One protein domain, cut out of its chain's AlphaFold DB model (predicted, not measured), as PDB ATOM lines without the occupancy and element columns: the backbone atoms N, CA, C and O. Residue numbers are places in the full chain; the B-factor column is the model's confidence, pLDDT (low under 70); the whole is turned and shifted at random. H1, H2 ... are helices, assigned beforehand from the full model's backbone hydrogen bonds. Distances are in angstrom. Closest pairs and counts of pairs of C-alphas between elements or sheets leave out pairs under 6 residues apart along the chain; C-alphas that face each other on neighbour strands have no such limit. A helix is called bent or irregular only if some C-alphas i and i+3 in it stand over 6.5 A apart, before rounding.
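What this domain is: This is residues 46 to 131 of the 283 residues of an uncharacterized protein of Hydrogenophaga sp. BPS33 (UniProt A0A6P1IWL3). The longest helix, H4, makes a hairpin with H3, and H2 packs on both of them, crossing each at a steep tilt. H1 packs on H2 and is apart from H3; beyond the end of H4, residues 123 to 128 stick out as part of a tail. The printed part has 86 residues with four named helices, H1 to H4 in chain order, and no named strand; its class is all helix. It is compact, with a radius of gyration of the C-alphas of 13.5 A, but elongated in outline, spanning 45 by 24 by 19 A.

Where its parts are: H4, residues 103 to 121, is 26.7 A long and ends at C-alpha 121 at (-16.681, 2.623, 57.000). H3 is residues 87 to 99, 18.8 A. H2 is residues 65 to 78, 20.1 A. H1, residues 46 to 55, is 13.9 A long and begins at C-alpha 46 at (4.847, 1.509, 41.867); it is irregular, but only just, with C-alphas 50 and 53 7.0 A apart.

How they stand to each other: H3 and H4 form a helical hairpin at a shallow tilt of 16 degrees; residues 94 to 98 touch residues 103 to 110, closest at the C-alphas of Leu 97 and Leu 106, 5.7 A. H2, the hub, touches H4 with residues 74 to 77 alone, at a steep tilt of 42 degrees, the same way; the closest C-alphas are those of Met 77 and Tyr 113, 6.7 A. H2 touches H3 at a steep tilt of 56 degrees, closest at the C-alphas of Leu 70 and Val 93, 6.0 A. H1 and H2 form a second helical hairpin, closest at the C-alphas of Ile 47 and Trp 74, 6.7 A. In H2 and H4 every O i to N i+4 pair is within hydrogen-bond range; in H1 4 of 6 are, in H3 8 of 9.

The domain as a whole: The C-alphas farthest apart, those of Asp 59 and Asp 126, are 45.0 A apart. The printed part has no cut and no long link. Its mean pLDDT is 74.9; residues under 70 include 52 to 67 and 80 to 87.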
ATOM      1  N   ALA A  46       4.532   2.090  40.558       70.50
ATOM      2  CA  ALA A  46       4.847   1.509  41.867       70.50
ATOM      3  C   ALA A  46       4.027   0.238  42.152       70.50
ATOM      4  O   ALA A  46       4.586  -0.773  42.575       70.50
ATOM      5  N   ILE A  47       2.729   0.253  41.843       69.50
ATOM      6  CA  ILE A  47       1.849  -0.919  41.941       69.50
ATOM      7  C   ILE A  47       2.335  -2.032  41.028       69.50
ATOM      8  O   ILE A  47       2.480  -3.172  41.463       69.50
ATOM      9  N   ARG A  48       2.640  -1.710  39.766       69.69
ATOM     10  CA  ARG A  48       3.186  -2.685  38.827       69.69
ATOM     11  C   ARG A  48       4.469  -3.288  39.380       69.69
ATOM     12  O   ARG A  48       4.617  -4.501  39.313       69.69
ATOM     13  N   GLN A  49       5.375  -2.494  39.949       73.44
ATOM     14  CA  GLN A  49       6.597  -3.004  40.581       73.44
ATOM     15  C   GLN A  49       6.309  -3.929  41.772       73.44
ATOM     16  O   GLN A  49       6.990  -4.943  41.910       73.44
ATOM     17  N   GLU A  50       5.295  -3.630  42.588       70.88
ATOM     18  CA  GLU A  50       4.861  -4.471  43.713       70.88
ATOM     19  C   GLU A  50       4.241  -5.797  43.233       70.88
ATOM     20  O   GLU A  50       4.501  -6.853  43.810       70.88
ATOM     21  N   LEU A  51       3.501  -5.764  42.121       70.12
ATOM     22  CA  LEU A  51       2.869  -6.931  41.500       70.12
ATOM     23  C   LEU A  51       3.832  -7.749  40.617       70.12
ATOM     24  O   LEU A  51       3.653  -8.954  40.457       70.12
ATOM     25  N   THR A  52       4.893  -7.136  40.080       68.38
ATOM     26  CA  THR A  52       5.843  -7.750  39.126       68.38
ATOM     27  C   THR A  52       6.426  -9.092  39.595       68.38
ATOM     28  O   THR A  52       6.499 -10.013  38.777       68.38
ATOM     29  N   PRO A  53       6.840  -9.274  40.867       66.69
ATOM     30  CA  PRO A  53       7.344 -10.559  41.351       66.69
ATOM     31  C   PRO A  53       6.318 -11.696  41.270       66.69
ATOM     32  O   PRO A  53       6.719 -12.851  41.128       66.69
ATOM     33  N   PHE A  54       5.026 -11.375  41.363       63.28
ATOM     34  CA  PHE A  54       3.922 -12.329  41.260       63.28
ATOM     35  C   PHE A  54       3.588 -12.605  39.789       63.28
ATOM     36  O   PHE A  54       3.544 -13.755  39.367       63.28
ATOM     37  N   LEU A  55       3.518 -11.552  38.972       59.47
ATOM     38  CA  LEU A  55       3.229 -11.638  37.534       59.47
ATOM     39  C   LEU A  55       4.278 -12.450  36.756       59.47
ATOM     40  O   LEU A  55       3.943 -13.187  35.833       59.47
ATOM     41  N   ARG A  56       5.556 -12.370  37.152       60.16
ATOM     42  CA  ARG A  56       6.647 -13.127  36.509       60.16
ATOM     43  C   ARG A  56       6.609 -14.633  36.771       60.16
ATOM     44  O   ARG A  56       7.324 -15.363  36.093       60.16
ATOM     45  N   ARG A  57       5.850 -15.113  37.763       57.72
ATOM     46  CA  ARG A  57       5.863 -16.533  38.151       57.72
ATOM     47  C   ARG A  57       4.944 -17.419  37.314       57.72
ATOM     48  O   ARG A  57       5.100 -18.635  37.415       57.72
ATOM     49  N   LYS A  58       4.044 -16.864  36.489       52.19
ATOM     50  CA  LYS A  58       3.022 -17.694  35.832       52.19
ATOM     51  C   LYS A  58       2.644 -17.414  34.379       52.19
ATOM     52  O   LYS A  58       1.638 -17.962  33.946       52.19
ATOM     53  N   ASP A  59       3.403 -16.630  33.611       52.22
ATOM     54  CA  ASP A  59       2.984 -16.242  32.246       52.22
ATOM     55  C   ASP A  59       1.524 -15.737  32.218       52.22
ATOM     56  O   ASP A  59       0.806 -15.920  31.234       52.22
ATOM     57  N   LEU A  60       1.068 -15.101  33.313       53.88
ATOM     58  CA  LEU A  60      -0.110 -14.240  33.293       53.88
ATOM     59  C   LEU A  60       0.275 -13.124  32.335       53.88
ATOM     60  O   LEU A  60       0.980 -12.186  32.709       53.88
ATOM     61  N   ALA A  61      -0.045 -13.331  31.058       54.19
ATOM     62  CA  ALA A  61       0.332 -12.421  30.006       54.19
ATOM     63  C   ALA A  61      -0.123 -11.037  30.458       54.19
ATOM     64  O   ALA A  61      -1.273 -10.869  30.854       54.19
ATOM     65  N   LEU A  62       0.766 -10.050  30.384       53.84
ATOM     66  CA  LEU A  62       0.498  -8.648  30.734       53.84
ATOM     67  C   LEU A  62      -0.710  -8.037  29.979       53.84
ATOM     68  O   LEU A  62      -1.040  -6.879  30.199       53.84
ATOM     69  N   ASN A  63      -1.351  -8.812  29.099       54.34
ATOM     70  CA  ASN A  63      -2.494  -8.474  28.260       54.34
ATOM     71  C   ASN A  63      -3.751  -9.318  28.572       54.34
ATOM     72  O   ASN A  63      -4.695  -9.302  27.786       54.34
ATOM     73  N   ALA A  64      -3.745 -10.131  29.629       61.84
ATOM     74  CA  ALA A  64      -4.912 -10.906  30.035       61.84
ATOM     75  C   ALA A  64      -5.940  -9.969  30.712       61.84
ATOM     76  O   ALA A  64      -5.517  -9.115  31.492       61.84
ATOM     77  N   PRO A  65      -7.251 -10.075  30.436       64.94
ATOM     78  CA  PRO A  65      -8.274  -9.232  31.073       64.94
ATOM     79  C   PRO A  65      -8.174  -9.217  32.608       64.94
ATOM     80  O   PRO A  65      -8.264  -8.168  33.233       64.94
ATOM     81  N   GLU A  66      -7.836 -10.364  33.199       67.50
ATOM     82  CA  GLU A  66      -7.658 -10.552  34.640       67.50
ATOM     83  C   GLU A  66      -6.519  -9.677  35.210       67.50
ATOM     84  O   GLU A  66      -6.515  -9.304  36.387       67.50
ATOM     85  N   TYR A  67      -5.531  -9.325  34.377       68.94
ATOM     86  CA  TYR A  67      -4.457  -8.401  34.741       68.94
ATOM     87  C   TYR A  67      -4.948  -6.955  34.807       68.94
ATOM     88  O   TYR A  67      -4.543  -6.216  35.707       68.94
ATOM     89  N   GLU A  68      -5.808  -6.548  33.874       73.25
ATOM     90  CA  GLU A  68      -6.375  -5.201  33.849       73.25
ATOM     91  C   GLU A  68      -7.246  -4.969  35.089       73.25
ATOM     92  O   GLU A  68      -7.049  -3.977  35.793       73.25
ATOM     93  N   ASP A  69      -8.092  -5.936  35.448       75.75
ATOM     94  CA  ASP A  69      -8.952  -5.861  36.635       75.75
ATOM     95  C   ASP A  69      -8.141  -5.818  37.939       75.75
ATOM     96  O   ASP A  69      -8.389  -4.986  38.818       75.75
ATOM     97  N   LEU A  70      -7.092  -6.640  38.051       77.06
ATOM     98  CA  LEU A  70      -6.176  -6.605  39.193       77.06
ATOM     99  C   LEU A  70      -5.426  -5.265  39.293       77.06
ATOM    100  O   LEU A  70      -5.290  -4.711  40.389       77.06
ATOM    101  N   MET A  71      -4.935  -4.735  38.171       76.81
ATOM    102  CA  MET A  71      -4.249  -3.440  38.130       76.81
ATOM    103  C   MET A  71      -5.196  -2.293  38.488       76.81
ATOM    104  O   MET A  71      -4.804  -1.402  39.249       76.81
ATOM    105  N   ASN A  72      -6.435  -2.326  37.999       78.12
ATOM    106  CA  ASN A  72      -7.472  -1.346  38.313       78.12
ATOM    107  C   ASN A  72      -7.830  -1.379  39.803       78.12
ATOM    108  O   ASN A  72      -7.870  -0.329  40.455       78.12
ATOM    109  N   LEU A  73      -7.987  -2.580  40.372       79.31
ATOM    110  CA  LEU A  73      -8.228  -2.784  41.799       79.31
ATOM    111  C   LEU A  73      -7.088  -2.196  42.638       79.31
ATOM    112  O   LEU A  73      -7.322  -1.405  43.554       79.31
ATOM    113  N   TRP A  74      -5.838  -2.532  42.319       76.88
ATOM    114  CA  TRP A  74      -4.682  -2.039  43.068       76.88
ATOM    115  C   TRP A  74      -4.432  -0.538  42.899       76.88
ATOM    116  O   TRP A  74      -4.049   0.117  43.870       76.88
ATOM    117  N   THR A  75      -4.697   0.019  41.715       77.06
ATOM    118  CA  THR A  75      -4.631   1.471  41.460       77.06
ATOM    119  C   THR A  75      -5.633   2.209  42.328       77.06
ATOM    120  O   THR A  75      -5.247   3.079  43.108       77.06
ATOM    121  N   SER A  76      -6.885   1.760  42.316       72.50
ATOM    122  CA  SER A  76      -7.946   2.327  43.149       72.50
ATOM    123  C   SER A  76      -7.639   2.210  44.648       72.50
ATOM    124  O   SER A  76      -7.868   3.152  45.413       72.50
ATOM    125  N   MET A  77      -7.071   1.078  45.087       78.25
ATOM    126  CA  MET A  77      -6.623   0.893  46.471       78.25
ATOM    127  C   MET A  77      -5.496   1.856  46.862       78.25
ATOM    128  O   MET A  77      -5.468   2.339  47.993       78.25
ATOM    129  N   ALA A  78      -4.549   2.129  45.965       73.12
ATOM    130  CA  ALA A  78      -3.442   3.036  46.248       73.12
ATOM    131  C   ALA A  78      -3.864   4.512  46.237       73.12
ATOM    132  O   ALA A  78      -3.314   5.312  46.991       73.12
ATOM    133  N   GLU A  79      -4.866   4.862  45.435       75.25
ATOM    134  CA  GLU A  79      -5.471   6.198  45.404       75.25
ATOM    135  C   GLU A  79      -6.407   6.458  46.597       75.25
ATOM    136  O   GLU A  79      -6.861   7.583  46.797       75.25
ATOM    137  N   GLY A  80      -6.698   5.434  47.411       63.03
ATOM    138  CA  GLY A  80      -7.619   5.538  48.544       63.03
ATOM    139  C   GLY A  80      -9.083   5.715  48.127       63.03
ATOM    140  O   GLY A  80      -9.937   5.948  48.979       63.03
ATOM    141  N   SER A  81      -9.389   5.568  46.836       62.53
ATOM    142  CA  SER A  81     -10.718   5.750  46.243       62.53
ATOM    143  C   SER A  81     -11.502   4.433  46.184       62.53
ATOM    144  O   SER A  81     -12.186   4.133  45.206       62.53
ATOM    145  N   VAL A  82     -11.424   3.615  47.239       58.16
ATOM    146  CA  VAL A  82     -12.074   2.287  47.278       58.16
ATOM    147  C   VAL A  82     -13.606   2.386  47.235       58.16
ATOM    148  O   VAL A  82     -14.275   1.418  46.898       58.16
ATOM    149  N   THR A  83     -14.177   3.572  47.470       52.16
ATOM    150  CA  THR A  83     -15.610   3.847  47.274       52.16
ATOM    151  C   THR A  83     -16.066   3.795  45.811       52.16
ATOM    152  O   THR A  83     -17.269   3.816  45.576       52.16
ATOM    153  N   ALA A  84     -15.142   3.767  44.843       42.44
ATOM    154  CA  ALA A  84     -15.447   3.690  43.411       42.44
ATOM    155  C   ALA A  84     -15.360   2.268  42.830       42.44
ATOM    156  O   ALA A  84     -15.767   2.067  41.692       42.44
ATOM    157  N   LEU A  85     -14.836   1.299  43.587       55.56
ATOM    158  CA  LEU A  85     -14.838  -0.102  43.173       55.56
ATOM    159  C   LEU A  85     -16.189  -0.711  43.501       55.56
ATOM    160  O   LEU A  85     -16.569  -0.772  44.678       55.56
ATOM    161  N   GLU A  86     -16.899  -1.180  42.479       62.88
ATOM    162  CA  GLU A  86     -18.099  -1.954  42.728       62.88
ATOM    163  C   GLU A  86     -17.684  -3.230  43.484       62.88
ATOM    164  O   GLU A  86     -16.687  -3.873  43.141       62.88
ATOM    165  N   PRO A  87     -18.394  -3.613  44.561       69.50
ATOM    166  CA  PRO A  87     -18.101  -4.839  45.301       69.50
ATOM    167  C   PRO A  87     -18.069  -6.093  44.426       69.50
ATOM    168  O   PRO A  87     -17.543  -7.111  44.867       69.50
ATOM    169  N   ASP A  88     -18.658  -6.035  43.233       71.75
ATOM    170  CA  ASP A  88     -18.670  -7.120  42.264       71.75
ATOM    171  C   ASP A  88     -17.309  -7.278  41.561       71.75
ATOM    172  O   ASP A  88     -16.792  -8.395  41.539       71.75
ATOM    173  N   ASP A  89     -16.639  -6.186  41.183       75.69
ATOM    174  CA  ASP A  89     -15.314  -6.220  40.537       75.69
ATOM    175  C   ASP A  89     -14.248  -6.875  41.435       75.69
ATOM    176  O   ASP A  89     -13.442  -7.702  41.007       75.69
ATOM    177  N   ALA A  90     -14.253  -6.552  42.733       82.88
ATOM    178  CA  ALA A  90     -13.283  -7.115  43.676       82.88
ATOM    179  C   ALA A  90     -13.462  -8.633  43.874       82.88
ATOM    180  O   ALA A  90     -12.484  -9.350  44.103       82.88
ATOM    181  N   LYS A  91     -14.701  -9.138  43.794       86.62
ATOM    182  CA  LYS A  91     -14.983 -10.576  43.931       86.62
ATOM    183  C   LYS A  91     -14.437 -11.357  42.749       86.62
ATOM    184  O   LYS A  91     -13.917 -12.453  42.964       86.62
ATOM    185  N   ASP A  92     -14.560 -10.814  41.544       85.69
ATOM    186  CA  ASP A  92     -14.065 -11.464  40.335       85.69
ATOM    187  C   ASP A  92     -12.538 -11.580  40.395       85.69
ATOM    188  O   ASP A  92     -12.018 -12.692  40.317       85.69
ATOM    189  N   VAL A  93     -11.835 -10.507  40.786       86.94
ATOM    190  CA  VAL A  93     -10.378 -10.557  41.009       86.94
ATOM    191  C   VAL A  93      -9.978 -11.624  42.040       86.94
ATOM    192  O   VAL A  93      -9.010 -12.358  41.836       86.94
ATOM    193  N   PHE A  94     -10.701 -11.770  43.158       92.00
ATOM    194  CA  PHE A  94     -10.393 -12.830  44.129       92.00
ATOM    195  C   PHE A  94     -10.598 -14.238  43.555       92.00
ATOM    196  O   PHE A  94      -9.806 -15.138  43.848       92.00
ATOM    197  N   ASN A  95     -11.646 -14.440  42.754       90.88
ATOM    198  CA  ASN A  95     -11.918 -15.724  42.113       90.88
ATOM    199  C   ASN A  95     -10.897 -16.047  41.023       90.88
ATOM    200  O   ASN A  95     -10.487 -17.205  40.923       90.88
ATOM    201  N   ASP A  96     -10.424 -15.047  40.286       87.62
ATOM    202  CA  ASP A  96      -9.373 -15.208  39.285       87.62
ATOM    203  C   ASP A  96      -8.038 -15.566  39.938       87.62
ATOM    204  O   ASP A  96      -7.391 -16.532  39.533       87.62
ATOM    205  N   LEU A  97      -7.663 -14.885  41.028       89.69
ATOM    206  CA  LEU A  97      -6.461 -15.220  41.800       89.69
ATOM    207  C   LEU A  97      -6.537 -16.630  42.408       89.69
ATOM    208  O   LEU A  97      -5.546 -17.364  42.391       89.69
ATOM    209  N   LEU A  98      -7.705 -17.040  42.916       90.88
ATOM    210  CA  LEU A  98      -7.947 -18.417  43.364       90.88
ATOM    211  C   LEU A  98      -7.808 -19.410  42.203       90.88
ATOM    212  O   LEU A  98      -7.073 -20.391  42.319       90.88
ATOM    213  N   GLY A  99      -8.481 -19.150  41.082       87.69
ATOM    214  CA  GLY A  99      -8.457 -19.983  39.882       87.69
ATOM    215  C   GLY A  99      -7.048 -20.167  39.324       87.69
ATOM    216  O   GLY A  99      -6.674 -21.282  38.953       87.69
ATOM    217  N   ALA A 100      -6.250 -19.100  39.357       85.19
ATOM    218  CA  ALA A 100      -4.853 -19.068  38.950       85.19
ATOM    219  C   ALA A 100      -3.878 -19.610  40.010       85.19
ATOM    220  O   ALA A 100      -2.682 -19.667  39.738       85.19
ATOM    221  N   HIS A 101      -4.340 -20.045  41.187       88.44
ATOM    222  CA  HIS A 101      -3.500 -20.513  42.305       88.44
ATOM    223  C   HIS A 101      -2.485 -19.474  42.816       88.44
ATOM    224  O   HIS A 101      -1.458 -19.834  43.387       88.44
ATOM    225  N   GLU A 102      -2.765 -18.182  42.647       87.50
ATOM    226  CA  GLU A 102      -1.898 -17.080  43.087       87.50
ATOM    227  C   GLU A 102      -2.184 -16.703  44.549       87.50
ATOM    228  O   GLU A 102      -2.546 -15.575  44.890       87.50
ATOM    229  N   TYR A 103      -2.049 -17.676  45.451       91.62
ATOM    230  CA  TYR A 103      -2.513 -17.533  46.831       91.62
ATOM    231  C   TYR A 103      -1.819 -16.435  47.652       91.62
ATOM    232  O   TYR A 103      -2.511 -15.732  48.390       91.62
ATOM    233  N   PRO A 104      -0.492 -16.214  47.553       89.69
ATOM    234  CA  PRO A 104       0.142 -15.100  48.257       89.69
ATOM    235  C   PRO A 104      -0.428 -13.741  47.832       89.69
ATOM    236  O   PRO A 104      -0.625 -12.856  48.667       89.69
ATOM    237  N   LEU A 105      -0.732 -13.595  46.539       87.19
ATOM    238  CA  LEU A 105      -1.300 -12.372  45.990       87.19
ATOM    239  C   LEU A 105      -2.775 -12.211  46.373       87.19
ATOM    240  O   LEU A 105      -3.195 -11.102  46.703       87.19
ATOM    241  N   LEU A 106      -3.536 -13.309  46.415       91.94
ATOM    242  CA  LEU A 106      -4.895 -13.341  46.958       91.94
ATOM    243  C   LEU A 106      -4.931 -12.803  48.393       91.94
ATOM    244  O   LEU A 106      -5.706 -11.895  48.682       91.94
ATOM    245  N   VAL A 107      -4.073 -13.322  49.280       93.81
ATOM    246  CA  VAL A 107      -4.018 -12.901  50.691       93.81
ATOM    247  C   VAL A 107      -3.706 -11.409  50.804       93.81
ATOM    248  O   VAL A 107      -4.386 -10.691  51.542       93.81
ATOM    249  N   ALA A 108      -2.696 -10.929  50.072       88.56
ATOM    250  CA  ALA A 108      -2.303  -9.522  50.091       88.56
ATOM    251  C   ALA A 108      -3.428  -8.607  49.579       88.56
ATOM    252  O   ALA A 108      -3.780  -7.629  50.243       88.56
ATOM    253  N   THR A 109      -4.025  -8.958  48.436       88.56
ATOM    254  CA  THR A 109      -5.088  -8.173  47.795       88.56
ATOM    255  C   THR A 109      -6.338  -8.129  48.672       88.56
ATOM    256  O   THR A 109      -6.854  -7.048  48.947       88.56
ATOM    257  N   PHE A 110      -6.780  -9.278  49.191       92.69
ATOM    258  CA  PHE A 110      -7.956  -9.381  50.057       92.69
ATOM    259  C   PHE A 110      -7.806  -8.556  51.339       92.69
ATOM    260  O   PHE A 110      -8.678  -7.752  51.679       92.69
ATOM    261  N   ASN A 111      -6.681  -8.719  52.043       91.38
ATOM    262  CA  ASN A 111      -6.445  -8.011  53.299       91.38
ATOM    263  C   ASN A 111      -6.325  -6.496  53.079       91.38
ATOM    264  O   ASN A 111      -6.878  -5.724  53.865       91.38
ATOM    265  N   ARG A 112      -5.653  -6.058  52.005       87.81
ATOM    266  CA  ARG A 112      -5.526  -4.633  51.665       87.81
ATOM    267  C   ARG A 112      -6.878  -4.017  51.306       87.81
ATOM    268  O   ARG A 112      -7.222  -2.972  51.857       87.81
ATOM    269  N   TYR A 113      -7.654  -4.682  50.452       87.19
ATOM    270  CA  TYR A 113      -8.985  -4.229  50.041       87.19
ATOM    271  C   TYR A 113      -9.904  -4.034  51.249       87.19
ATOM    272  O   TYR A 113     -10.473  -2.960  51.451       87.19
ATOM    273  N   HIS A 114      -9.987  -5.041  52.119       88.75
ATOM    274  CA  HIS A 114     -10.862  -4.964  53.280       88.75
ATOM    275  C   HIS A 114     -10.379  -4.001  54.361       88.75
ATOM    276  O   HIS A 114     -11.222  -3.396  55.015       88.75
ATOM    277  N   HIS A 115      -9.070  -3.807  54.530       86.38
ATOM    278  CA  HIS A 115      -8.550  -2.775  55.428       86.38
ATOM    279  C   HIS A 115      -8.982  -1.368  54.982       86.38
ATOM    280  O   HIS A 115      -9.344  -0.531  55.806       86.38
ATOM    281  N   LEU A 116      -8.972  -1.103  53.673       83.44
ATOM    282  CA  LEU A 116      -9.400   0.188  53.133       83.44
ATOM    283  C   LEU A 116     -10.913   0.398  53.266       83.44
ATOM    284  O   LEU A 116     -11.335   1.487  53.651       83.44
ATOM    285  N   LEU A 117     -11.723  -0.636  53.017       83.06
ATOM    286  CA  LEU A 117     -13.169  -0.571  53.257       83.06
ATOM    287  C   LEU A 117     -13.505  -0.353  54.734       83.06
ATOM    288  O   LEU A 117     -14.376   0.452  55.056       83.06
ATOM    289  N   GLU A 118     -12.792  -1.025  55.637       84.12
ATOM    290  CA  GLU A 118     -12.948  -0.837  57.079       84.12
ATOM    291  C   GLU A 118     -12.640   0.613  57.474       84.12
ATOM    292  O   GLU A 118     -13.468   1.266  58.112       84.12
ATOM    293  N   ALA A 119     -11.515   1.162  57.004       81.12
ATOM    294  CA  ALA A 119     -11.144   2.556  57.234       81.12
ATOM    295  C   ALA A 119     -12.180   3.549  56.674       81.12
ATOM    296  O   ALA A 119     -12.503   4.535  57.338       81.12
ATOM    297  N   ALA A 120     -12.738   3.279  55.489       76.31
ATOM    298  CA  ALA A 120     -13.793   4.099  54.897       76.31
ATOM    299  C   ALA A 120     -15.110   4.020  55.694       76.31
ATOM    300  O   ALA A 120     -15.784   5.034  55.877       76.31
ATOM    301  N   SER A 121     -15.459   2.838  56.214       75.75
ATOM    302  CA  SER A 121     -16.681   2.623  57.000       75.75
ATOM    303  C   SER A 121     -16.662   3.349  58.347       75.75
ATOM    304  O   SER A 121     -17.686   3.884  58.761       75.75
ATOM    305  N   LEU A 122     -15.492   3.475  58.987       72.19
ATOM    306  CA  LEU A 122     -15.327   4.230  60.237       72.19
ATOM    307  C   LEU A 122     -15.664   5.724  60.083       72.19
ATOM    308  O   LEU A 122     -15.995   6.381  61.068       72.19
ATOM    309  N   GLY A 123     -15.603   6.261  58.858       66.81
ATOM    310  CA  GLY A 123     -16.029   7.627  58.549       66.81
ATOM    311  C   GLY A 123     -17.550   7.815  58.472       66.81
ATOM    312  O   GLY A 123     -18.015   8.950  58.540       66.81
ATOM    313  N   ASN A 124     -18.324   6.728  58.369       70.31
ATOM    314  CA  ASN A 124     -19.785   6.733  58.285       70.31
ATOM    315  C   ASN A 124     -20.394   6.079  59.533       70.31
ATOM    316  O   ASN A 124     -20.665   4.883  59.554       70.31
ATOM    317  N   LEU A 125     -20.657   6.884  60.567       67.69
ATOM    318  CA  LEU A 125     -21.202   6.417  61.854       67.69
ATOM    319  C   LEU A 125     -22.577   5.726  61.755       67.69
ATOM    320  O   LEU A 125     -22.920   4.951  62.643       67.69
ATOM    321  N   ASP A 126     -23.339   5.982  60.688       73.81
ATOM    322  CA  ASP A 126     -24.646   5.357  60.434       73.81
ATOM    323  C   ASP A 126     -24.559   4.079  59.576       73.81
ATOM    324  O   ASP A 126     -25.566   3.395  59.373       73.81
ATOM    325  N   ALA A 127     -23.377   3.740  59.049       66.44
ATOM    326  CA  ALA A 127     -23.196   2.533  58.254       66.44
ATOM    327  C   ALA A 127     -23.079   1.292  59.161       66.44
ATOM    328  O   ALA A 127     -22.473   1.354  60.234       66.44
ATOM    329  N   PRO A 128     -23.630   0.136  58.746       71.50
ATOM    330  CA  PRO A 128     -23.391  -1.113  59.455       71.50
ATOM    331  C   PRO A 128     -21.886  -1.440  59.476       71.50
ATOM    332  O   PRO A 128     -21.166  -1.046  58.553       71.50
ATOM    333  N   PRO A 129     -21.402  -2.191  60.484       76.88
ATOM    334  CA  PRO A 129     -19.998  -2.578  60.562       76.88
ATOM    335  C   PRO A 129     -19.552  -3.279  59.278       76.88
ATOM    336  O   PRO A 129     -20.242  -4.187  58.799       76.88
ATOM    337  N   HIS A 130     -18.398  -2.873  58.742       83.44
ATOM    338  CA  HIS A 130     -17.787  -3.538  57.597       83.44
ATOM    339  C   HIS A 130     -17.544  -5.019  57.908       83.44
ATOM    340  O   HIS A 130     -17.096  -5.369  58.999       83.44
ATOM    341  N   ARG A 131     -17.844  -5.888  56.941       86.44
ATOM    342  CA  ARG A 131     -17.652  -7.337  57.051       86.44
ATOM    343  C   ARG A 131     -16.706  -7.797  55.961       86.44
ATOM    344  O   ARG A 131     -16.922  -7.502  54.783       86.44
TER     345      ARG A 131